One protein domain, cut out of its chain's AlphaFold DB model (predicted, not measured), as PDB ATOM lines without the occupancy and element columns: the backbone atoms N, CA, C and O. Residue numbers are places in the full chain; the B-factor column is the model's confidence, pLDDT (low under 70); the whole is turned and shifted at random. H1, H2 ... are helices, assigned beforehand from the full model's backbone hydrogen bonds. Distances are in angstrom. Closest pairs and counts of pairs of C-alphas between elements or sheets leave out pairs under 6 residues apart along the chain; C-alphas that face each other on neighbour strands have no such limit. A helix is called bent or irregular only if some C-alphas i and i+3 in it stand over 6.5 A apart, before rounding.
ATOM      1  N   ALA A  28      11.764 -23.955  63.989       54.88
ATOM      2  CA  ALA A  28      11.860 -25.329  63.498       54.88
ATOM      3  C   ALA A  28      13.095 -26.038  64.069       54.88
ATOM      4  O   ALA A  28      14.112 -25.397  64.336       54.88
ATOM      5  N   ASP A  29      13.001 -27.354  64.252       62.94
ATOM      6  CA  ASP A  29      14.102 -28.153  64.781       62.94
ATOM      7  C   ASP A  29      15.214 -28.352  63.735       62.94
ATOM      8  O   ASP A  29      14.946 -28.675  62.574       62.94
ATOM      9  N   ALA A  30      16.472 -28.175  64.149       69.31
ATOM     10  CA  ALA A  30      17.637 -28.511  63.333       69.31
ATOM     11  C   ALA A  30      17.754 -30.035  63.149       69.31
ATOM     12  O   ALA A  30      17.352 -30.813  64.019       69.31
ATOM     13  N   LEU A  31      18.365 -30.477  62.044       75.00
ATOM     14  CA  LEU A  31      18.609 -31.900  61.817       75.00
ATOM     15  C   LEU A  31      19.620 -32.419  62.866       75.00
ATOM     16  O   LEU A  31      20.740 -31.895  62.930       75.00
ATOM     17  N   PRO A  32      19.266 -33.432  63.680       76.38
ATOM     18  CA  PRO A  32      20.136 -33.983  64.717       76.38
ATOM     19  C   PRO A  32      21.475 -34.475  64.192       76.38
ATOM     20  O   PRO A  32      21.575 -34.947  63.053       76.38
ATOM     21  N   ALA A  33      22.472 -34.456  65.077       79.88
ATOM     22  CA  ALA A  33      23.791 -35.015  64.825       79.88
ATOM     23  C   ALA A  33      23.718 -36.470  64.366       79.88
ATOM     24  O   ALA A  33      24.314 -36.851  63.360       79.88
ATOM     25  N   GLU A  34      22.922 -37.271  65.066       76.69
ATOM     26  CA  GLU A  34      22.737 -38.685  64.784       76.69
ATOM     27  C   GLU A  34      22.146 -38.891  63.390       76.69
ATOM     28  O   GLU A  34      22.644 -39.715  62.629       76.69
ATOM     29  N   GLN A  35      21.122 -38.120  63.018       77.56
ATOM     30  CA  GLN A  35      20.434 -38.303  61.740       77.56
ATOM     31  C   GLN A  35      21.324 -37.956  60.550       77.56
ATOM     32  O   GLN A  35      21.427 -38.755  59.617       77.56
ATOM     33  N   HIS A  36      22.006 -36.809  60.576       79.56
ATOM     34  CA  HIS A  36      22.891 -36.464  59.467       79.56
ATOM     35  C   HIS A  36      24.164 -37.321  59.448       79.56
ATOM     36  O   HIS A  36      24.668 -37.623  58.370       79.56
ATOM     37  N   THR A  37      24.637 -37.806  60.603       84.25
ATOM     38  CA  THR A  37      25.729 -38.791  60.657       84.25
ATOM     39  C   THR A  37      25.324 -40.104  59.991       84.25
ATOM     40  O   THR A  37      26.100 -40.651  59.211       84.25
ATOM     41  N   GLN A  38      24.103 -40.598  60.232       84.12
ATOM     42  CA  GLN A  38      23.598 -41.813  59.580       84.12
ATOM     43  C   GLN A  38      23.383 -41.618  58.075       84.12
ATOM     44  O   GLN A  38      23.729 -42.495  57.288       84.12
ATOM     45  N   LEU A  39      22.884 -40.454  57.646       85.06
ATOM     46  CA  LEU A  39      22.810 -40.119  56.219       85.06
ATOM     47  C   LEU A  39      24.201 -40.119  55.576       85.06
ATOM     48  O   LEU A  39      24.394 -40.723  54.522       85.06
ATOM     49  N   CYS A  40      25.194 -39.517  56.229       88.69
ATOM     50  CA  CYS A  40      26.562 -39.551  55.729       88.69
ATOM     51  C   CYS A  40      27.162 -40.959  55.735       88.69
ATOM     52  O   CYS A  40      27.896 -41.288  54.806       88.69
ATOM     53  N   ALA A  41      26.816 -41.817  56.698       87.62
ATOM     54  CA  ALA A  41      27.217 -43.222  56.690       87.62
ATOM     55  C   ALA A  41      26.641 -43.966  55.474       87.62
ATOM     56  O   ALA A  41      27.376 -44.676  54.791       87.62
ATOM     57  N   VAL A  42      25.367 -43.736  55.133       86.12
ATOM     58  CA  VAL A  42      24.760 -44.257  53.895       86.12
ATOM     59  C   VAL A  42      25.524 -43.769  52.664       86.12
ATOM     60  O   VAL A  42      25.835 -44.565  51.781       86.12
ATOM     61  N   ALA A  43      25.855 -42.478  52.587       88.00
ATOM     62  CA  ALA A  43      26.591 -41.924  51.450       88.00
ATOM     63  C   ALA A  43      28.012 -42.511  51.320       88.00
ATOM     64  O   ALA A  43      28.445 -42.844  50.215       88.00
ATOM     65  N   GLU A  44      28.719 -42.697  52.438       89.25
ATOM     66  CA  GLU A  44      30.020 -43.380  52.468       89.25
ATOM     67  C   GLU A  44      29.895 -44.851  52.052       89.25
ATOM     68  O   GLU A  44      30.726 -45.354  51.297       89.25
ATOM     69  N   GLU A  45      28.836 -45.535  52.484       87.75
ATOM     70  CA  GLU A  45      28.565 -46.912  52.091       87.75
ATOM     71  C   GLU A  45      28.320 -47.023  50.579       87.75
ATOM     72  O   GLU A  45      28.935 -47.854  49.904       87.75
ATOM     73  N   MET A  46      27.494 -46.141  50.016       88.00
ATOM     74  CA  MET A  46      27.232 -46.089  48.577       88.00
ATOM     75  C   MET A  46      28.506 -45.810  47.763       88.00
ATOM     76  O   MET A  46      28.678 -46.363  46.674       88.00
ATOM     77  N   ALA A  47      29.459 -45.049  48.308       88.12
ATOM     78  CA  ALA A  47      30.756 -44.821  47.668       88.12
ATOM     79  C   ALA A  47      31.608 -46.108  47.527       88.12
ATOM     80  O   ALA A  47      32.533 -46.148  46.709       88.12
ATOM     81  N   THR A  48      31.290 -47.184  48.263       89.56
ATOM     82  CA  THR A  48      31.961 -48.498  48.152       89.56
ATOM     83  C   THR A  48      31.359 -49.425  47.089       89.56
ATOM     84  O   THR A  48      31.958 -50.442  46.733       89.56
ATOM     85  N   VAL A  49      30.219 -49.063  46.497       87.88
ATOM     86  CA  VAL A  49      29.558 -49.883  45.472       87.88
ATOM     87  C   VAL A  49      30.421 -50.012  44.214       87.88
ATOM     88  O   VAL A  49      30.592 -51.111  43.687       87.88
ATOM     89  N   ALA A  50      31.040 -48.921  43.756       87.19
ATOM     90  CA  ALA A  50      31.935 -48.941  42.597       87.19
ATOM     91  C   ALA A  50      33.127 -49.910  42.752       87.19
ATOM     92  O   ALA A  50      33.330 -50.748  41.864       87.19
ATOM     93  N   PRO A  51      33.918 -49.868  43.843       89.75
ATOM     94  CA  PRO A  51      34.988 -50.844  44.037       89.75
ATOM     95  C   PRO A  51      34.480 -52.278  44.264       89.75
ATOM     96  O   PRO A  51      35.144 -53.222  43.822       89.75
ATOM     97  N   ALA A  52      33.299 -52.472  44.862       87.94
ATOM     98  CA  ALA A  52      32.695 -53.799  45.003       87.94
ATOM     99  C   ALA A  52      32.300 -54.411  43.645       87.94
ATOM    100  O   ALA A  52      32.676 -55.545  43.336       87.94
ATOM    101  N   VAL A  53      31.628 -53.636  42.786       87.25
ATOM    102  CA  VAL A  53      31.281 -54.051  41.416       87.25
ATOM    103  C   VAL A  53      32.543 -54.336  40.598       87.25
ATOM    104  O   VAL A  53      32.612 -55.357  39.915       87.25
ATOM    105  N   ALA A  54      33.583 -53.504  40.713       86.75
ATOM    106  CA  ALA A  54      34.862 -53.745  40.040       86.75
ATOM    107  C   ALA A  54      35.550 -55.041  40.512       86.75
ATOM    108  O   ALA A  54      36.137 -55.765  39.702       86.75
ATOM    109  N   THR A  55      35.469 -55.355  41.809       87.81
ATOM    110  CA  THR A  55      35.991 -56.607  42.379       87.81
ATOM    111  C   THR A  55      35.248 -57.812  41.806       87.81
ATOM    112  O   THR A  55      35.880 -58.760  41.338       87.81
ATOM    113  N   HIS A  56      33.917 -57.751  41.773       85.81
ATOM    114  CA  HIS A  56      33.091 -58.822  41.226       85.81
ATOM    115  C   HIS A  56      33.333 -59.032  39.723       85.81
ATOM    116  O   HIS A  56      33.565 -60.158  39.283       85.81
ATOM    117  N   ALA A  57      33.409 -57.951  38.940       85.88
ATOM    118  CA  ALA A  57      33.716 -58.016  37.512       85.88
ATOM    119  C   ALA A  57      35.073 -58.691  37.240       85.88
ATOM    120  O   ALA A  57      35.171 -59.560  36.374       85.88
ATOM    121  N   LYS A  58      36.117 -58.361  38.016       86.81
ATOM    122  CA  LYS A  58      37.428 -59.032  37.924       86.81
ATOM    123  C   LYS A  58      37.330 -60.534  38.206       86.81
ATOM    124  O   LYS A  58      37.962 -61.322  37.506       86.81
ATOM    125  N   GLN A  59      36.545 -60.943  39.205       86.38
ATOM    126  CA  GLN A  59      36.343 -62.362  39.520       86.38
ATOM    127  C   GLN A  59      35.689 -63.110  38.356       86.38
ATOM    128  O   GLN A  59      36.177 -64.174  37.975       86.38
ATOM    129  N   ILE A  60      34.639 -62.543  37.758       83.62
ATOM    130  CA  ILE A  60      33.952 -63.167  36.621       83.62
ATOM    131  C   ILE A  60      34.891 -63.258  35.412       83.62
ATOM    132  O   ILE A  60      35.011 -64.321  34.807       83.62
ATOM    133  N   LEU A  61      35.630 -62.189  35.095       85.25
ATOM    134  CA  LEU A  61      36.599 -62.197  33.991       85.25
ATOM    135  C   LEU A  61      37.688 -63.265  34.174       85.25
ATOM    136  O   LEU A  61      38.034 -63.956  33.216       85.25
ATOM    137  N   ASN A  62      38.188 -63.454  35.397       86.75
ATOM    138  CA  ASN A  62      39.147 -64.517  35.699       86.75
ATOM    139  C   ASN A  62      38.534 -65.914  35.504       86.75
ATOM    140  O   ASN A  62      39.181 -66.799  34.941       86.75
ATOM    141  N   GLN A  63      37.280 -66.116  35.917       85.12
ATOM    142  CA  GLN A  63      36.571 -67.377  35.683       85.12
ATOM    143  C   GLN A  63      36.355 -67.643  34.186       85.12
ATOM    144  O   GLN A  63      36.539 -68.774  33.733       85.12
ATOM    145  N   GLU A  64      36.012 -66.623  33.400       83.12
ATOM    146  CA  GLU A  64      35.864 -66.755  31.947       83.12
ATOM    147  C   GLU A  64      37.198 -67.056  31.253       83.12
ATOM    148  O   GLU A  64      37.253 -67.915  30.369       83.12
ATOM    149  N   ALA A  65      38.298 -66.438  31.693       84.75
ATOM    150  CA  ALA A  65      39.631 -66.751  31.185       84.75
ATOM    151  C   ALA A  65      39.984 -68.239  31.383       84.75
ATOM    152  O   ALA A  65      40.476 -68.892  30.456       84.75
ATOM    153  N   GLU A  66      39.665 -68.816  32.545       86.19
ATOM    154  CA  GLU A  66      39.856 -70.250  32.807       86.19
ATOM    155  C   GLU A  66      38.952 -71.151  31.955       86.19
ATOM    156  O   GLU A  66      39.364 -72.230  31.503       86.19
ATOM    157  N   ARG A  67      37.727 -70.707  31.656       81.62
ATOM    158  CA  ARG A  67      36.830 -71.438  30.753       81.62
ATOM    159  C   ARG A  67      37.364 -71.463  29.327       81.62
ATOM    160  O   ARG A  67      37.368 -72.525  28.703       81.62
ATOM    161  N   VAL A  68      37.881 -70.342  28.827       84.38
ATOM    162  CA  VAL A  68      38.522 -70.281  27.505       84.38
ATOM    163  C   VAL A  68      39.745 -71.199  27.451       84.38
ATOM    164  O   VAL A  68      39.875 -71.988  26.511       84.38
ATOM    165  N   ARG A  69      40.598 -71.182  28.485       86.38
ATOM    166  CA  ARG A  69      41.748 -72.098  28.602       86.38
ATOM    167  C   ARG A  69      41.318 -73.565  28.552       86.38
ATOM    168  O   ARG A  69      41.923 -74.358  27.833       86.38
ATOM    169  N   THR A  70      40.262 -73.929  29.275       85.25
ATOM    170  CA  THR A  70      39.729 -75.301  29.286       85.25
ATOM    171  C   THR A  70      39.167 -75.713  27.923       85.25
ATOM    172  O   THR A  70      39.445 -76.816  27.455       85.25
ATOM    173  N   SER A  71      38.456 -74.814  27.239       83.56
ATOM    174  CA  SER A  71      37.954 -75.049  25.879       83.56
ATOM    175  C   SER A  71      39.089 -75.321  24.884       83.56
ATOM    176  O   SER A  71      39.021 -76.265  24.095       83.56
ATOM    177  N   LEU A  72      40.183 -74.553  24.962       86.12
ATOM    178  CA  LEU A  72      41.369 -74.769  24.127       86.12
ATOM    179  C   LEU A  72      42.031 -76.123  24.406       86.12
ATOM    180  O   LEU A  72      42.325 -76.858  23.464       86.12
ATOM    181  N   LYS A  73      42.201 -76.496  25.683       86.56
ATOM    182  CA  LYS A  73      42.736 -77.814  26.069       86.56
ATOM    183  C   LYS A  73      41.889 -78.962  25.509       86.56
ATOM    184  O   LYS A  73      42.449 -79.918  24.982       86.56
ATOM    185  N   LEU A  74      40.558 -78.851  25.565       86.38
ATOM    186  CA  LEU A  74      39.643 -79.846  24.992       86.38
ATOM    187  C   LEU A  74      39.802 -79.968  23.473       86.38
ATOM    188  O   LEU A  74      39.871 -81.082  22.961       86.38
ATOM    189  N   ARG A  75      39.916 -78.847  22.749       83.94
ATOM    190  CA  ARG A  75      40.142 -78.862  21.292       83.94
ATOM    191  C   ARG A  75      41.460 -79.537  20.920       83.94
ATOM    192  O   ARG A  75      41.470 -80.377  20.025       83.94
ATOM    193  N   ILE A  76      42.541 -79.208  21.628       89.44
ATOM    194  CA  ILE A  76      43.849 -79.847  21.431       89.44
ATOM    195  C   ILE A  76      43.745 -81.355  21.698       89.44
ATOM    196  O   ILE A  76      44.210 -82.156  20.893       89.44
ATOM    197  N   TYR A  77      43.075 -81.755  22.785       86.25
ATOM    198  CA  TYR A  77      42.880 -83.166  23.115       86.25
ATOM    199  C   TYR A  77      42.097 -83.921  22.031       86.25
ATOM    200  O   TYR A  77      42.498 -85.017  21.650       86.25
ATOM    201  N   ILE A  78      41.022 -83.338  21.487       88.06
ATOM    202  CA  ILE A  78      40.250 -83.941  20.386       88.06
ATOM    203  C   ILE A  78      41.145 -84.197  19.169       88.06
ATOM    204  O   ILE A  78      41.076 -85.280  18.596       88.06
ATOM    205  N   GLN A  79      42.006 -83.241  18.803       86.81
ATOM    206  CA  GLN A  79      42.921 -83.376  17.660       86.81
ATOM    207  C   GLN A  79      43.984 -84.467  17.858       86.81
ATOM    208  O   GLN A  79      44.459 -85.042  16.883       86.81
ATOM    209  N   GLN A  80      44.353 -84.768  19.105       89.69
ATOM    210  CA  GLN A  80      45.343 -85.798  19.441       89.69
ATOM    211  C   GLN A  80      44.747 -87.207  19.572       89.69
ATOM    212  O   GLN A  80      45.490 -88.184  19.667       89.69
ATOM    213  N   GLN A  81      43.421 -87.341  19.621       88.75
ATOM    214  CA  GLN A  81      42.742 -88.624  19.802       88.75
ATOM    215  C   GLN A  81      42.103 -89.108  18.500       88.75
ATOM    216  O   GLN A  81      41.760 -88.334  17.613       88.75
ATOM    217  N   THR A  82      41.874 -90.417  18.402       83.19
ATOM    218  CA  THR A  82      41.134 -91.020  17.286       83.19
ATOM    219  C   THR A  82      39.936 -91.827  17.789       83.19
ATOM    220  O   THR A  82      39.846 -92.210  18.962       83.19
ATOM    221  N   ARG A  83      38.987 -92.100  16.882       82.56
ATOM    222  CA  ARG A  83      37.823 -92.973  17.111       82.56
ATOM    223  C   ARG A  83      36.946 -92.501  18.288       82.56
ATOM    224  O   ARG A  83      36.604 -91.326  18.400       82.56
ATOM    225  N   ARG A  84      36.553 -93.426  19.170       79.75
ATOM    226  CA  ARG A  84      35.560 -93.226  20.239       79.75
ATOM    227  C   ARG A  84      35.952 -92.140  21.249       79.75
ATOM    228  O   ARG A  84      35.069 -91.467  21.770       79.75
ATOM    229  N   ARG A  85      37.251 -91.944  21.512       80.44
ATOM    230  CA  ARG A  85      37.739 -90.906  22.443       80.44
ATOM    231  C   ARG A  85      37.596 -89.498  21.873       80.44
ATOM    232  O   ARG A  85      37.163 -88.612  22.601       80.44
ATOM    233  N   ALA A  86      37.885 -89.316  20.583       80.00
ATOM    234  CA  ALA A  86      37.641 -88.049  19.901       80.00
ATOM    235  C   ALA A  86      36.142 -87.716  19.901       80.00
ATOM    236  O   ALA A  86      35.765 -86.609  20.259       80.00
ATOM    237  N   LEU A  87      35.285 -88.702  19.613       84.06
ATOM    238  CA  LEU A  87      33.834 -88.510  19.563       84.06
ATOM    239  C   LEU A  87      33.239 -88.098  20.924       84.06
ATOM    240  O   LEU A  87      32.472 -87.142  20.990       84.06
ATOM    241  N   LEU A  88      33.646 -88.749  22.022       83.00
ATOM    242  CA  LEU A  88      33.242 -88.353  23.381       83.00
ATOM    243  C   LEU A  88      33.757 -86.956  23.757       83.00
ATOM    244  O   LEU A  88      33.021 -86.160  24.337       83.00
ATOM    245  N   ALA A  89      35.007 -86.643  23.413       81.12
ATOM    246  CA  ALA A  89      35.590 -85.340  23.698       81.12
ATOM    247  C   ALA A  89      34.915 -84.211  22.896       81.12
ATOM    248  O   ALA A  89      34.722 -83.127  23.441       81.12
ATOM    249  N   THR A  90      34.474 -84.468  21.660       83.12
ATOM    250  CA  THR A  90      33.684 -83.517  20.859       83.12
ATOM    251  C   THR A  90      32.355 -83.176  21.529       83.12
ATOM    252  O   THR A  90      32.029 -81.997  21.643       83.12
ATOM    253  N   VAL A  91      31.632 -84.169  22.060       83.69
ATOM    254  CA  VAL A  91      30.379 -83.935  22.809       83.69
ATOM    255  C   VAL A  91      30.635 -83.074  24.052       83.69
ATOM    256  O   VAL A  91      29.890 -82.134  24.334       83.69
ATOM    257  N   ILE A  92      31.724 -83.346  24.781       83.12
ATOM    258  CA  ILE A  92      32.130 -82.530  25.934       83.12
ATOM    259  C   ILE A  92      32.457 -81.096  25.489       83.12
ATOM    260  O   ILE A  92      32.045 -80.146  26.153       83.12
ATOM    261  N   ALA A  93      33.153 -80.918  24.365       83.12
ATOM    262  CA  ALA A  93      33.499 -79.602  23.837       83.12
ATOM    263  C   ALA A  93      32.270 -78.801  23.374       83.12
ATOM    264  O   ALA A  93      32.212 -77.597  23.627       83.12
ATOM    265  N   GLU A  94      31.265 -79.434  22.764       83.00
ATOM    266  CA  GLU A  94      29.992 -78.780  22.428       83.00
ATOM    267  C   GLU A  94      29.221 -78.349  23.678       83.00
ATOM    268  O   GLU A  94      28.768 -77.204  23.765       83.00
ATOM    269  N   ALA A  95      29.132 -79.224  24.684       80.06
ATOM    270  CA  ALA A  95      28.530 -78.883  25.970       80.06
ATOM    271  C   ALA A  95      29.280 -77.732  26.669       80.06
ATOM    272  O   ALA A  95      28.668 -76.881  27.316       80.06
ATOM    273  N   TYR A  96      30.604 -77.667  26.519       80.56
ATOM    274  CA  TYR A  96      31.410 -76.572  27.052       80.56
ATOM    275  C   TYR A  96      31.192 -75.264  26.276       80.56
ATOM    276  O   TYR A  96      31.058 -74.198  26.873       80.56
ATOM    277  N   SER A  97      31.093 -75.343  24.947       78.12
ATOM    278  CA  SER A  97      30.823 -74.203  24.062       78.12
ATOM    279  C   SER A  97      29.461 -73.562  24.351       78.12
ATOM    280  O   SER A  97      29.357 -72.339  24.474       78.12
ATOM    281  N   SER A  98      28.420 -74.379  24.544       76.44
ATOM    282  CA  SER A  98      27.088 -73.882  24.904       76.44
ATOM    283  C   SER A  98      27.090 -73.183  26.268       76.44
ATOM    284  O   SER A  98      26.536 -72.088  26.387       76.44
ATOM    285  N   LYS A  99      27.797 -73.735  27.267       76.81
ATOM    286  CA  LYS A  99      28.010 -73.085  28.571       76.81
ATOM    287  C   LYS A  99      28.759 -71.757  28.452       76.81
ATOM    288  O   LYS A  99      28.338 -70.790  29.080       76.81
ATOM    289  N   CYS A 100      29.814 -71.676  27.636       78.19
ATOM    290  CA  CYS A 100      30.523 -70.415  27.388       78.19
ATOM    291  C   CYS A 100      29.592 -69.350  26.792       78.19
ATOM    292  O   CYS A 100      29.604 -68.204  27.236       78.19
ATOM    293  N   ARG A 101      28.733 -69.721  25.833       74.56
ATOM    294  CA  ARG A 101      27.772 -68.784  25.230       74.56
ATOM    295  C   ARG A 101      26.765 -68.250  26.251       74.56
ATOM    296  O   ARG A 101      26.517 -67.047  26.280       74.56
ATOM    297  N   THR A 102      26.213 -69.118  27.096       78.38
ATOM    298  CA  THR A 102      25.313 -68.702  28.185       78.38
ATOM    299  C   THR A 102      26.033 -67.798  29.184       78.38
ATOM    300  O   THR A 102      25.479 -66.783  29.595       78.38
ATOM    301  N   SER A 103      27.284 -68.118  29.523       76.50
ATOM    302  CA  SER A 103      28.076 -67.313  30.454       76.50
ATOM    303  C   SER A 103      28.351 -65.907  29.939       76.50
ATOM    304  O   SER A 103      28.181 -64.948  30.678       76.50
ATOM    305  N   LEU A 104      28.676 -65.759  28.651       77.44
ATOM    306  CA  LEU A 104      28.828 -64.443  28.025       77.44
ATOM    307  C   LEU A 104      27.534 -63.620  28.075       77.44
ATOM    308  O   LEU A 104      27.579 -62.409  28.279       77.44
ATOM    309  N   GLY A 105      26.377 -64.268  27.899       77.12
ATOM    310  CA  GLY A 105      25.076 -63.619  28.059       77.12
ATOM    311  C   GLY A 105      24.826 -63.139  29.492       77.12
ATOM    312  O   GLY A 105      24.337 -62.029  29.686       77.12
ATOM    313  N   ASN A 106      25.201 -63.946  30.487       77.75
ATOM    314  CA  ASN A 106      25.091 -63.582  31.899       77.75
ATOM    315  C   ASN A 106      26.062 -62.457  32.271       77.75
ATOM    316  O   ASN A 106      25.631 -61.479  32.869       77.75
ATOM    317  N   LEU A 107      27.316 -62.531  31.818       81.25
ATOM    318  CA  LEU A 107      28.324 -61.495  32.039       81.25
ATOM    319  C   LEU A 107      27.863 -60.135  31.496       81.25
ATOM    320  O   LEU A 107      28.031 -59.123  32.166       81.25
ATOM    321  N   ARG A 108      27.245 -60.088  30.306       77.88
ATOM    322  CA  ARG A 108      26.680 -58.834  29.774       77.88
ATOM    323  C   ARG A 108      25.619 -58.245  30.702       77.88
ATOM    324  O   ARG A 108      25.702 -57.067  31.032       77.88
ATOM    325  N   LYS A 109      24.678 -59.069  31.169       79.94
ATOM    326  CA  LYS A 109      23.640 -58.635  32.118       79.94
ATOM    327  C   LYS A 109      24.230 -58.179  33.450       79.94
ATOM    328  O   LYS A 109      23.751 -57.206  34.022       79.94
ATOM    329  N   GLU A 110      25.250 -58.870  33.950       78.19
ATOM    330  CA  GLU A 110      25.944 -58.514  35.190       78.19
ATOM    331  C   GLU A 110      26.685 -57.183  35.056       78.19
ATOM    332  O   GLU A 110      26.611 -56.360  35.964       78.19
ATOM    333  N   VAL A 111      27.329 -56.922  33.915       81.75
ATOM    334  CA  VAL A 111      27.972 -55.630  33.629       81.75
ATOM    335  C   VAL A 111      26.938 -54.507  33.521       81.75
ATOM    336  O   VAL A 111      27.131 -53.460  34.133       81.75
ATOM    337  N   GLU A 112      25.832 -54.714  32.800       79.06
ATOM    338  CA  GLU A 112      24.739 -53.731  32.691       79.06
ATOM    339  C   GLU A 112      24.123 -53.417  34.062       79.06
ATOM    340  O   GLU A 112      23.974 -52.255  34.438       79.06
ATOM    341  N   THR A 113      23.823 -54.458  34.843       81.38
ATOM    342  CA  THR A 113      23.261 -54.319  36.193       81.38
ATOM    343  C   THR A 113      24.256 -53.643  37.134       81.38
ATOM    344  O   THR A 113      23.877 -52.766  37.905       81.38
ATOM    345  N   GLY A 114      25.537 -54.015  37.056       81.81
ATOM    346  CA  GLY A 114      26.606 -53.409  37.840       81.81
ATOM    347  C   GLY A 114      26.788 -51.928  37.520       81.81
ATOM    348  O   GLY A 114      26.913 -51.126  38.438       81.81
ATOM    349  N   ALA A 115      26.739 -51.544  36.242       80.62
ATOM    350  CA  ALA A 115      26.815 -50.145  35.828       80.62
ATOM    351  C   ALA A 115      25.628 -49.325  36.358       80.62
ATOM    352  O   ALA A 115      25.838 -48.260  36.933       80.62
ATOM    353  N   ALA A 116      24.403 -49.848  36.239       81.00
ATOM    354  CA  ALA A 116      23.208 -49.199  36.778       81.00
ATOM    355  C   ALA A 116      23.262 -49.056  38.310       81.00
ATOM    356  O   ALA A 116      22.859 -48.033  38.857       81.00
ATOM    357  N   LEU A 117      23.792 -50.067  39.006       82.56
ATOM    358  CA  LEU A 117      23.965 -50.026  40.455       82.56
ATOM    359  C   LEU A 117      24.999 -48.971  40.876       82.56
ATOM    360  O   LEU A 117      24.764 -48.242  41.837       82.56
ATOM    361  N   VAL A 118      26.119 -48.863  40.154       86.38
ATOM    362  CA  VAL A 118      27.135 -47.826  40.396       86.38
ATOM    363  C   VAL A 118      26.564 -46.430  40.175       86.38
ATOM    364  O   VAL A 118      26.802 -45.554  41.002       86.38
ATOM    365  N   ASP A 119      25.806 -46.231  39.098       83.19
ATOM    366  CA  ASP A 119      25.157 -44.954  38.795       83.19
ATOM    367  C   ASP A 119      24.164 -44.552  39.895       83.19
ATOM    368  O   ASP A 119      24.284 -43.476  40.481       83.19
ATOM    369  N   ALA A 120      23.258 -45.459  40.271       84.00
ATOM    370  CA  ALA A 120      22.282 -45.213  41.328       84.00
ATOM    371  C   ALA A 120      22.942 -44.919  42.687       84.00
ATOM    372  O   ALA A 120      22.518 -44.006  43.398       84.00
ATOM    373  N   ALA A 121      23.995 -45.662  43.042       86.25
ATOM    374  CA  ALA A 121      24.734 -45.454  44.283       86.25
ATOM    375  C   ALA A 121      25.475 -44.108  44.287       86.25
ATOM    376  O   ALA A 121      25.394 -43.365  45.265       86.25
ATOM    377  N   ALA A 122      26.149 -43.760  43.186       87.06
ATOM    378  CA  ALA A 122      26.842 -42.482  43.049       87.06
ATOM    379  C   ALA A 122      25.864 -41.299  43.089       87.06
ATOM    380  O   ALA A 122      26.131 -40.306  43.766       87.06
ATOM    381  N   TYR A 123      24.714 -41.424  42.422       86.19
ATOM    382  CA  TYR A 123      23.654 -40.423  42.464       86.19
ATOM    383  C   TYR A 123      23.139 -40.216  43.891       86.19
ATOM    384  O   TYR A 123      23.099 -39.086  44.372       86.19
ATOM    385  N   LEU A 124      22.791 -41.296  44.599       86.19
ATOM    386  CA  LEU A 124      22.293 -41.208  45.973       86.19
ATOM    387  C   LEU A 124      23.334 -40.598  46.922       86.19
ATOM    388  O   LEU A 124      22.999 -39.685  47.676       86.19
ATOM    389  N   ALA A 125      24.588 -41.054  46.855       88.00
ATOM    390  CA  ALA A 125      25.682 -40.504  47.654       88.00
ATOM    391  C   ALA A 125      25.863 -38.999  47.400       88.00
ATOM    392  O   ALA A 125      25.939 -38.222  48.349       88.00
ATOM    393  N   GLY A 126      25.852 -38.581  46.129       85.00
ATOM    394  CA  GLY A 126      25.969 -37.176  45.744       85.00
ATOM    395  C   GLY A 126      24.819 -36.319  46.270       85.00
ATOM    396  O   GLY A 126      25.059 -35.259  46.838       85.00
ATOM    397  N   ARG A 127      23.574 -36.798  46.156       86.81
ATOM    398  CA  ARG A 127      22.386 -36.080  46.651       86.81
ATOM    399  C   ARG A 127      22.380 -35.927  48.167       86.81
ATOM    400  O   ARG A 127      21.970 -34.880  48.659       86.81
ATOM    401  N   ILE A 128      22.817 -36.953  48.898       87.06
ATOM    402  CA  ILE A 128      22.953 -36.873  50.355       87.06
ATOM    403  C   ILE A 128      24.060 -35.883  50.723       87.06
ATOM    404  O   ILE A 128      23.816 -34.979  51.519       87.06
ATOM    405  N   GLY A 129      25.247 -36.015  50.123       87.69
ATOM    406  CA  GLY A 129      26.379 -35.132  50.400       87.69
ATOM    407  C   GLY A 129      26.062 -33.662  50.119       87.69
ATOM    408  O   GLY A 129      26.327 -32.809  50.961       87.69
ATOM    409  N   GLU A 130      25.424 -33.370  48.983       86.62
ATOM    410  CA  GLU A 130      24.994 -32.018  48.615       86.62
ATOM    411  C   GLU A 130      23.959 -31.455  49.596       86.62
ATOM    412  O   GLU A 130      24.076 -30.306  50.017       86.62
ATOM    413  N   ALA A 131      22.967 -32.257  49.996       84.88
ATOM    414  CA  ALA A 131      21.950 -31.818  50.946       84.88
ATOM    415  C   ALA A 131      22.553 -31.488  52.319       84.88
ATOM    416  O   ALA A 131      22.207 -30.464  52.905       84.88
ATOM    417  N   ILE A 132      23.473 -32.318  52.823       86.88
ATOM    418  CA  ILE A 132      24.149 -32.061  54.099       86.88
ATOM    419  C   ILE A 132      25.059 -30.830  54.004       86.88
ATOM    420  O   ILE A 132      25.035 -30.000  54.906       86.88
ATOM    421  N   ASP A 133      25.796 -30.652  52.907       87.81
ATOM    422  CA  ASP A 133      26.628 -29.458  52.704       87.81
ATOM    423  C   ASP A 133      25.803 -28.179  52.627       87.81
ATOM    424  O   ASP A 133      26.164 -27.168  53.227       87.81
ATOM    425  N   PHE A 134      24.676 -28.232  51.921       85.25
ATOM    426  CA  PHE A 134      23.754 -27.114  51.832       85.25
ATOM    427  C   PHE A 134      23.186 -26.742  53.206       85.25
ATOM    428  O   PHE A 134      23.171 -25.569  53.562       85.25
ATOM    429  N   LEU A 135      22.770 -27.729  54.006       83.25
ATOM    430  CA  LEU A 135      22.275 -27.484  55.363       83.25
ATOM    431  C   LEU A 135      23.371 -26.978  56.310       83.25
ATOM    432  O   LEU A 135      23.070 -26.180  57.193       83.25
ATOM    433  N   ALA A 136      24.622 -27.411  56.123       84.25
ATOM    434  CA  ALA A 136      25.767 -26.924  56.888       84.25
ATOM    435  C   ALA A 136      26.101 -25.460  56.564       84.25
ATOM    436  O   ALA A 136      26.507 -24.722  57.453       84.25
ATOM    437  N   ASP A 137      25.926 -25.026  55.313       85.25
ATOM    438  CA  ASP A 137      26.139 -23.630  54.904       85.25
ATOM    439  C   ASP A 137      25.016 -22.688  55.384       85.25
ATOM    440  O   ASP A 137      25.214 -21.474  55.430       85.25
ATOM    441  N   ILE A 138      23.849 -23.217  55.780       82.81
ATOM    442  CA  ILE A 138      22.774 -22.425  56.391       82.81
ATOM    443  C   ILE A 138      22.996 -22.360  57.902       82.81
ATOM    444  O   ILE A 138      22.450 -23.150  58.679       82.81
ATOM    445  N   HIS A 139      23.793 -21.379  58.305       79.75
ATOM    446  CA  HIS A 139      24.047 -21.044  59.699       79.75
ATOM    447  C   HIS A 139      24.162 -19.528  59.884       79.75
ATOM    448  O   HIS A 139      24.451 -18.783  58.945       79.75
ATOM    449  N   GLU A 140      23.926 -19.063  61.103       74.56
ATOM    450  CA  GLU A 140      24.183 -17.678  61.481       74.56
ATOM    451  C   GLU A 140      25.696 -17.457  61.635       74.56
ATOM    452  O   GLU A 140      26.430 -18.317  62.132       74.56
ATOM    453  N   SER A 141      26.192 -16.313  61.171       65.81
ATOM    454  CA  SER A 141      27.595 -15.941  61.324       65.81
ATOM    455  C   SER A 141      27.825 -15.307  62.698       65.81
ATOM    456  O   SER A 141      27.123 -14.382  63.088       65.81
ATOM    457  N   GLY A 142      28.845 -15.768  63.431       62.50
ATOM    458  CA  GLY A 142      29.256 -15.135  64.694       62.50
ATOM    459  C   GLY A 142      28.929 -15.894  65.986       62.50
ATOM    460  O   GLY A 142      29.081 -15.318  67.060       62.50
ATOM    461  N   GLY A 143      28.565 -17.181  65.920       55.53
ATOM    462  CA  GLY A 143      28.524 -18.073  67.093       55.53
ATOM    463  C   GLY A 143      27.220 -18.061  67.898       55.53
ATOM    464  O   GLY A 143      27.174 -18.626  68.990       55.53
ATOM    465  N   SER A 144      26.156 -17.463  67.362       56.50
ATOM    466  CA  SER A 144      24.810 -17.349  67.954       56.50
ATOM    467  C   SER A 144      24.035 -18.674  68.024       56.50
ATOM    468  O   SER A 144      22.924 -18.720  68.548       56.50
ATOM    469  N   GLY A 145      24.635 -19.776  67.560       64.38
ATOM    470  CA  GLY A 145      24.110 -21.127  67.744       64.38
ATOM    471  C   GLY A 145      22.946 -21.484  66.821       64.38
ATOM    472  O   GLY A 145      22.316 -22.516  67.051       64.38
ATOM    473  N   ALA A 146      22.668 -20.669  65.794       70.81
ATOM    474  CA  ALA A 146      21.592 -20.925  64.849       70.81
ATOM    475  C   ALA A 146      22.065 -21.537  63.518       70.81
ATOM    476  O   ALA A 146      23.027 -21.067  62.917       70.81
ATOM    477  N   GLY A 147      21.379 -22.577  63.037       73.62
ATOM    478  CA  GLY A 147      21.707 -23.303  61.809       73.62
ATOM    479  C   GLY A 147      20.849 -24.554  61.612       73.62
ATOM    480  O   GLY A 147      20.122 -24.964  62.517       73.62
ATOM    481  N   CYS A 148      20.915 -25.162  60.424       77.94
ATOM    482  CA  CYS A 148      20.016 -26.269  60.058       77.94
ATOM    483  C   CYS A 148      20.557 -27.671  60.426       77.94
ATOM    484  O   CYS A 148      19.830 -28.656  60.288       77.94
ATOM    485  N   LEU A 149      21.786 -27.777  60.956       77.81
ATOM    486  CA  LEU A 149      22.403 -29.023  61.441       77.81
ATOM    487  C   LEU A 149      22.912 -28.865  62.879       77.81
ATOM    488  O   LEU A 149      23.703 -27.967  63.151       77.81
ATOM    489  N   SER A 150      22.534 -29.767  63.787       80.38
ATOM    490  CA  SER A 150      23.063 -29.793  65.163       80.38
ATOM    491  C   SER A 150      24.421 -30.486  65.231       80.38
ATOM    492  O   SER A 150      24.564 -31.585  64.717       80.38
ATOM    493  N   ALA A 151      25.406 -29.915  65.916       79.31
ATOM    494  CA  ALA A 151      26.673 -30.588  66.189       79.31
ATOM    495  C   ALA A 151      26.493 -31.758  67.180       79.31
ATOM    496  O   ALA A 151      25.507 -31.828  67.912       79.31
ATOM    497  N   ALA A 152      27.477 -32.662  67.239       76.12
ATOM    498  CA  ALA A 152      27.443 -33.857  68.092       76.12
ATOM    499  C   ALA A 152      27.290 -33.571  69.597       76.12
ATOM    500  O   ALA A 152      26.846 -34.435  70.346       76.12
ATOM    501  N   ASP A 153      27.652 -32.370  70.055       70.69
ATOM    502  CA  ASP A 153      27.471 -31.954  71.448       70.69
ATOM    503  C   ASP A 153      26.045 -31.457  71.758       70.69
ATOM    504  O   ASP A 153      25.748 -31.158  72.916       70.69
ATOM    505  N   GLY A 154      25.176 -31.350  70.741       66.56
ATOM    506  CA  GLY A 154      23.790 -30.879  70.834       66.56
ATOM    507  C   GLY A 154      23.640 -29.420  71.272       66.56
ATOM    508  O   GLY A 154      22.523 -28.956  71.484       66.56
ATOM    509  N   ARG A 155      24.753 -28.699  71.448       67.50
ATOM    510  CA  ARG A 155      24.806 -27.329  71.987       67.50
ATOM    511  C   ARG A 155      25.230 -26.309  70.943       67.50
ATOM    512  O   ARG A 155      25.128 -25.110  71.189       67.50
ATOM    513  N   LYS A 156      25.743 -26.785  69.814       74.56
ATOM    514  CA  LYS A 156      26.201 -25.985  68.684       74.56
ATOM    515  C   LYS A 156      25.571 -26.489  67.399       74.56
ATOM    516  O   LYS A 156      24.967 -27.561  67.363       74.56
ATOM    517  N   VAL A 157      25.770 -25.728  66.335       79.00
ATOM    518  CA  VAL A 157      25.412 -26.121  64.976       79.00
ATOM    519  C   VAL A 157      26.662 -26.440  64.166       79.00
ATOM    520  O   VAL A 157      27.775 -26.060  64.534       79.00
ATOM    521  N   VAL A 158      26.491 -27.194  63.086       82.25
ATOM    522  CA  VAL A 158      27.551 -27.403  62.097       82.25
ATOM    523  C   VAL A 158      27.648 -26.137  61.247       82.25
ATOM    524  O   VAL A 158      26.667 -25.747  60.621       82.25
ATOM    525  N   GLU A 159      28.822 -25.505  61.234       84.50
ATOM    526  CA  GLU A 159      29.057 -24.235  60.541       84.50
ATOM    527  C   GLU A 159      29.890 -24.456  59.272       84.50
ATOM    528  O   GLU A 159      31.107 -24.668  59.314       84.50
ATOM    529  N   GLY A 160      29.207 -24.409  58.132       82.88
ATOM    530  CA  GLY A 160      29.786 -24.477  56.799       82.88
ATOM    531  C   GLY A 160      30.141 -25.888  56.331       82.88
ATOM    532  O   GLY A 160      30.511 -26.783  57.096       82.88
ATOM    533  N   ARG A 161      30.125 -26.080  55.011       82.81
ATOM    534  CA  ARG A 161      30.455 -27.346  54.328       82.81
ATOM    535  C   ARG A 161      31.803 -27.967  54.708       82.81
ATOM    536  O   ARG A 161      31.976 -29.179  54.595       82.81
ATOM    537  N   ASN A 162      32.767 -27.161  55.157       84.62
ATOM    538  CA  ASN A 162      34.093 -27.637  55.567       84.62
ATOM    539  C   ASN A 162      34.057 -28.396  56.903       84.62
ATOM    540  O   ASN A 162      34.946 -29.207  57.172       84.62
ATOM    541  N   ALA A 163      33.037 -28.158  57.733       83.75
ATOM    542  CA  ALA A 163      32.806 -28.931  58.946       83.75
ATOM    543  C   ALA A 163      32.279 -30.346  58.631       83.75
ATOM    544  O   ALA A 163      32.524 -31.281  59.395       83.75
ATOM    545  N   VAL A 164      31.654 -30.537  57.463       84.94
ATOM    546  CA  VAL A 164      31.228 -31.841  56.934       84.94
ATOM    547  C   VAL A 164      32.412 -32.503  56.225       84.94
ATOM    548  O   VAL A 164      32.578 -32.421  55.006       84.94
ATOM    549  N   LYS A 165      33.286 -33.147  57.002       76.25
ATOM    550  CA  LYS A 165      34.527 -33.747  56.475       76.25
ATOM    551  C   LYS A 165      34.285 -34.978  55.597       76.25
ATOM    552  O   LYS A 165      35.040 -35.221  54.664       76.25
ATOM    553  N   THR A 166      33.243 -35.744  55.900       78.88
ATOM    554  CA  THR A 166      32.931 -37.046  55.290       78.88
ATOM    555  C   THR A 166      31.432 -37.123  55.030       78.88
ATOM    556  O   THR A 166      30.669 -36.759  55.920       78.88
ATOM    557  N   CYS A 167      31.016 -37.555  53.839       85.38
ATOM    558  CA  CYS A 167      29.603 -37.748  53.465       85.38
ATOM    559  C   CYS A 167      29.482 -38.292  52.023       85.38
ATOM    560  O   CYS A 167      28.731 -37.769  51.205       85.38
ATOM    561  N   GLY A 168      30.319 -39.262  51.647       78.69
ATOM    562  CA  GLY A 168      30.402 -39.768  50.271       78.69
ATOM    563  C   GLY A 168      31.100 -38.813  49.291       78.69
ATOM    564  O   GLY A 168      31.035 -39.016  48.082       78.69
ATOM    565  N   LYS A 169      31.789 -37.782  49.801       80.75
ATOM    566  CA  LYS A 169      32.512 -36.775  48.998       80.75
ATOM    567  C   LYS A 169      33.744 -37.339  48.291       80.75
ATOM    568  O   LYS A 169      34.217 -36.778  47.306       80.75
ATOM    569  N   GLU A 170      34.284 -38.436  48.808       82.88
ATOM    570  CA  GLU A 170      35.502 -39.040  48.293       82.88
ATOM    571  C   GLU A 170      35.206 -40.222  47.381       82.88
ATOM    572  O   GLU A 170      34.540 -41.193  47.752       82.88
ATOM    573  N   ARG A 171      35.819 -40.196  46.199       79.12
ATOM    574  CA  ARG A 171      35.845 -41.361  45.325       79.12
ATOM    575  C   ARG A 171      36.737 -42.440  45.935       79.12
ATOM    576  O   ARG A 171      37.947 -42.257  46.057       79.12
ATOM    577  N   LYS A 172      36.164 -43.606  46.227       85.19
ATOM    578  CA  LYS A 172      36.938 -44.777  46.653       85.19
ATOM    579  C   LYS A 172      37.608 -45.449  45.444       85.19
ATOM    580  O   LYS A 172      37.039 -45.532  44.351       85.19
ATOM    581  N   ALA A 173      38.841 -45.913  45.628       83.94
ATOM    582  CA  ALA A 173      39.625 -46.534  44.563       83.94
ATOM    583  C   ALA A 173      39.098 -47.936  44.211       83.94
ATOM    584  O   ALA A 173      38.880 -48.764  45.088       83.94
ATOM    585  N   THR A 174      38.973 -48.242  42.916       83.88
ATOM    586  CA  THR A 174      38.517 -49.553  42.397       83.88
ATOM    587  C   THR A 174      39.629 -50.608  42.306       83.88
ATOM    588  O   THR A 174      39.434 -51.722  41.803       83.88
ATOM    589  N   THR A 175      40.832 -50.259  42.762       77.06
ATOM    590  CA  THR A 175      42.004 -51.141  42.790       77.06
ATOM    591  C   THR A 175      42.008 -52.067  44.003       77.06
ATOM    592  O   THR A 175      42.557 -53.163  43.903       77.06
ATOM    593  N   THR A 176      41.355 -51.678  45.100       76.75
ATOM    594  CA  THR A 176      41.279 -52.461  46.338       76.75
ATOM    595  C   THR A 176      40.105 -53.434  46.298       76.75
ATOM    596  O   THR A 176      38.977 -53.048  45.984       76.75
ATOM    597  N   ALA A 177      40.363 -54.703  46.633       78.44
ATOM    598  CA  ALA A 177      39.314 -55.708  46.757       78.44
ATOM    599  C   ALA A 177      38.314 -55.284  47.840       78.44
ATOM    600  O   ALA A 177      38.688 -55.101  48.996       78.44
ATOM    601  N   THR A 178      37.056 -55.113  47.445       84.94
ATOM    602  CA  THR A 178      36.000 -54.573  48.308       84.94
ATOM    603  C   THR A 178      34.777 -55.476  48.220       84.94
ATOM    604  O   THR A 178      34.389 -55.893  47.128       84.94
ATOM    605  N   ALA A 179      34.199 -55.823  49.369       83.31
ATOM    606  CA  ALA A 179      32.947 -56.571  49.431       83.31
ATOM    607  C   ALA A 179      31.756 -55.643  49.159       83.31
ATOM    608  O   ALA A 179      31.851 -54.437  49.377       83.31
ATOM    609  N   MET A 180      30.635 -56.203  48.699       79.25
ATOM    610  CA  MET A 180      29.407 -55.420  48.565       79.25
ATOM    611  C   MET A 180      28.951 -54.954  49.957       79.25
ATOM    612  O   MET A 180      28.899 -55.786  50.868       79.25
ATOM    613  N   PRO A 181      28.636 -53.664  50.136       75.06
ATOM    614  CA  PRO A 181      28.131 -53.167  51.406       75.06
ATOM    615  C   PRO A 181      26.746 -53.731  51.761       75.06
ATOM    616  O   PRO A 181      25.967 -54.079  50.872       75.06
ATOM    617  N   ALA A 182      26.445 -53.806  53.062       74.06
ATOM    618  CA  ALA A 182      25.151 -54.255  53.591       74.06
ATOM    619  C   ALA A 182      24.845 -53.708  55.004       74.06
ATOM    620  O   ALA A 182      24.003 -54.260  55.717       74.06
ATOM    621  N   THR A 183      25.589 -52.699  55.466       73.38
ATOM    622  CA  THR A 183      25.578 -52.257  56.868       73.38
ATOM    623  C   THR A 183      24.641 -51.082  57.128       73.38
ATOM    624  O   THR A 183      24.032 -51.033  58.197       73.38
ATOM    625  N   GLU A 184      24.503 -50.171  56.168       75.62
ATOM    626  CA  GLU A 184      23.660 -48.972  56.233       75.62
ATOM    627  C   GLU A 184      22.411 -49.099  55.352       75.62
ATOM    628  O   GLU A 184      21.370 -48.521  55.666       75.62
ATOM    629  N   LEU A 185      22.490 -49.906  54.290       67.00
ATOM    630  CA  LEU A 185      21.377 -50.310  53.441       67.00
ATOM    631  C   LEU A 185      21.265 -51.842  53.429       67.00
ATOM    632  O   LEU A 185      22.165 -52.544  52.969       67.00
ATOM    633  N   ASN A 186      20.137 -52.376  53.902       68.50
ATOM    634  CA  ASN A 186      19.832 -53.806  53.827       68.50
ATOM    635  C   ASN A 186      18.489 -54.049  53.110       68.50
ATOM    636  O   ASN A 186      17.864 -53.127  52.585       68.50
ATOM    637  N   SER A 187      18.017 -55.299  53.065       61.91
ATOM    638  CA  SER A 187      16.746 -55.639  52.402       61.91
ATOM    639  C   SER A 187      15.506 -54.980  53.022       61.91
ATOM    640  O   SER A 187      14.443 -54.995  52.404       61.91
ATOM    641  N   GLU A 188      15.627 -54.418  54.225       62.12
ATOM    642  CA  GLU A 188      14.571 -53.702  54.946       62.12
ATOM    643  C   GLU A 188      14.631 -52.179  54.719       62.12
ATOM    644  O   GLU A 188      13.736 -51.457  55.157       62.12
ATOM    645  N   GLY A 189      15.633 -51.682  53.982       65.06
ATOM    646  CA  GLY A 189      15.861 -50.259  53.740       65.06
ATOM    647  C   GLY A 189      17.008 -49.728  54.594       65.06
ATOM    648  O   GLY A 189      18.098 -50.293  54.570       65.06
ATOM    649  N   PHE A 190      16.769 -48.639  55.326       70.75
ATOM    650  CA  PHE A 190      17.781 -47.953  56.133       70.75
ATOM    651  C   PHE A 190      17.584 -48.233  57.632       70.75
ATOM    652  O   PHE A 190      16.953 -47.435  58.327       70.75
ATOM    653  N   PRO A 191      18.097 -49.354  58.166       66.69
ATOM    654  CA  PRO A 191      17.782 -49.799  59.526       66.69
ATOM    655  C   PRO A 191      18.249 -48.833  60.624       66.69
ATOM    656  O   PRO A 191      17.691 -48.839  61.718       66.69
ATOM    657  N   LYS A 192      19.266 -48.004  60.353       69.19
ATOM    658  CA  LYS A 192      19.831 -47.057  61.330       69.19
ATOM    659  C   LYS A 192      19.257 -45.643  61.232       69.19
ATOM    660  O   LYS A 192      19.507 -44.821  62.112       69.19
ATOM    661  N   LEU A 193      18.466 -45.359  60.197       66.69
ATOM    662  CA  LEU A 193      17.747 -44.096  60.061       66.69
ATOM    663  C   LEU A 193      16.482 -44.154  60.923       66.69
ATOM    664  O   LEU A 193      15.438 -44.657  60.510       66.69
ATOM    665  N   ASN A 194      16.590 -43.658  62.156       61.62
ATOM    666  CA  ASN A 194      15.443 -43.513  63.045       61.62
ATOM    667  C   ASN A 194      14.544 -42.339  62.596       61.62
ATOM    668  O   ASN A 194      14.996 -41.380  61.975       61.62
ATOM    669  N   SER A 195      13.253 -42.389  62.929       54.59
ATOM    670  CA  SER A 195      12.297 -41.308  62.623       54.59
ATOM    671  C   SER A 195      12.310 -40.164  63.651       54.59
ATOM    672  O   SER A 195      11.371 -39.371  63.688       54.59
ATOM    673  N   ALA A 196      13.308 -40.105  64.538       46.84
ATOM    674  CA  ALA A 196      13.307 -39.197  65.683       46.84
ATOM    675  C   ALA A 196      13.752 -37.785  65.272       46.84
ATOM    676  O   ALA A 196      14.922 -37.557  64.992       46.84
ATOM    677  N   VAL A 197      12.815 -36.838  65.240       48.28
ATOM    678  CA  VAL A 197      13.102 -35.415  64.993       48.28
ATOM    679  C   VAL A 197      13.877 -34.839  66.185       48.28
ATOM    680  O   VAL A 197      13.601 -35.199  67.332       48.28
ATOM    681  N   GLY A 198      14.864 -33.979  65.920       51.06
ATOM    682  CA  GLY A 198      15.614 -33.278  66.965       51.06
ATOM    683  C   GLY A 198      14.732 -32.391  67.825       51.06
ATOM    684  O   GLY A 198      13.664 -31.985  67.394       51.06
ATOM    685  N   THR A 199      15.182 -32.079  69.039       46.12
ATOM    686  CA  THR A 199      14.490 -31.140  69.941       46.12
ATOM    687  C   THR A 199      15.146 -29.757  69.977       46.12
ATOM    688  O   THR A 199      14.773 -28.912  70.793       46.12
ATOM    689  N   THR A 200      16.189 -29.546  69.170       47.59
ATOM    690  CA  THR A 200      16.936 -28.289  69.117       47.59
ATOM    691  C   THR A 200      16.197 -27.324  68.200       47.59
ATOM    692  O   THR A 200      16.366 -27.382  66.984       47.59
ATOM    693  N   LYS A 201      15.379 -26.445  68.788       44.59
ATOM    694  CA  LYS A 201      14.591 -25.426  68.078       44.59
ATOM    695  C   LYS A 201      15.454 -24.253  67.635       44.59
ATOM    696  O   LYS A 201      16.088 -23.620  68.475       44.59
ATOM    697  N   VAL A 202      15.429 -23.921  66.345       49.47
ATOM    698  CA  VAL A 202      16.321 -22.907  65.772       49.47
ATOM    699  C   VAL A 202      15.685 -22.162  64.581       49.47
ATOM    700  O   VAL A 202      16.080 -22.313  63.433       49.47
ATOM    701  N   CYS A 203      14.697 -21.303  64.839       44.09
ATOM    702  CA  CYS A 203      14.411 -20.146  63.972       44.09
ATOM    703  C   CYS A 203      14.015 -18.989  64.905       44.09
ATOM    704  O   CYS A 203      12.898 -18.986  65.423       44.09
ATOM    705  N   THR A 204      14.907 -18.023  65.137       39.78
ATOM    706  CA  THR A 204      14.566 -16.759  65.826       39.78
ATOM    707  C   THR A 204      14.684 -15.522  64.939       39.78
ATOM    708  O   THR A 204      14.257 -14.458  65.369       39.78
ATOM    709  N   GLU A 205      15.143 -15.637  63.686       40.50
ATOM    710  CA  GLU A 205      15.346 -14.472  62.811       40.50
ATOM    711  C   GLU A 205      15.076 -14.740  61.313       40.50
ATOM    712  O   GLU A 205      15.151 -15.887  60.853       40.50
ATOM    713  N   PRO A 206      14.740 -13.690  60.527       38.94
ATOM    714  CA  PRO A 206      14.171 -13.806  59.177       38.94
ATOM    715  C   PRO A 206      15.091 -14.430  58.112       38.94
ATOM    716  O   PRO A 206      14.601 -14.781  57.040       38.94
TER     717      PRO A 206
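What this domain is: This is residues 28 to 206 of the 230 residues of the protein "Variant surface glycoprotein 1936" of Trypanosoma brucei (UniProt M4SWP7). The domain is a long, thin helical hairpin, with H2 running out and the very long H3 coming back beside it; H1 comes before H2 roughly in line with it, so that H1 and H2 one after the other lie side by side with H3. A long stretch with no named element, residues 138 to 206, follows H3 and folds back along the half of the rod that holds H1, reaching the first part of H2 near residue 177 before it turns back, while the turn between H2 and H3 makes the bare far end. The printed part has 179 residues with three named helices, in the order H1, H2, H3, and no named strand; the class is all helix. The whole is extended, with a radius of gyration of the C-alphas of 26.5 A, and a rod in outline, spanning 93 by 28 by 24 A.

How they stand to each other: H1, residues 33 to 46, comes first, and a tight link of 2 residues joins it to H2, residues 49 to 80. H1 and H2 meet only through their link. A tight link of 3 residues then leads to H3, residues 84 to 137. H2 and H3 form a helical hairpin: they touch, with the C-alphas of Ile 78 and Ala 86 the closest at 4.9 A, and run opposite ways at a shallow tilt of 10 degrees. H1 and H3 touch too, H3 with residues 121 to 132 alone; their closest C-alphas, of Ala 43 and Ala 125, are 4.2 A apart. They run opposite ways at a shallow tilt of 30 degrees. In H1, H2 and H3 every pair of O i and N i+4 is within hydrogen-bond range.

Where its parts are: H1 begins at C-alpha 33, at (23.791, -35.015, 64.825), and measures 20.0 A from first to last C-alpha. H2 measures 47.1 A and ends at C-alpha 80, at (45.343, -85.798, 19.441). H3, the longest helix with 54 residues, measures 78.3 A and ends at C-alpha 137, at (26.139, -23.630, 54.904). No helix is bent or irregular.

The domain as a whole: The two C-alphas farthest apart, those of Arg 83 and Glu 205, are 93.6 A apart, while the first and last printed C-alphas, of Ala 28 and Pro 206, are 12.5 A apart. The printed part has no cut, and both links between helices are tight. The 69 residues from 138 to 206 have their C-alphas 7 to 41 A from the mean of all C-alphas. The mean pLDDT of the printed part is 78.1; it is under 70 in 31 residues, namely 28 to 30, 141 to 145, 154 to 155, 185 to 189 and 191 to 206.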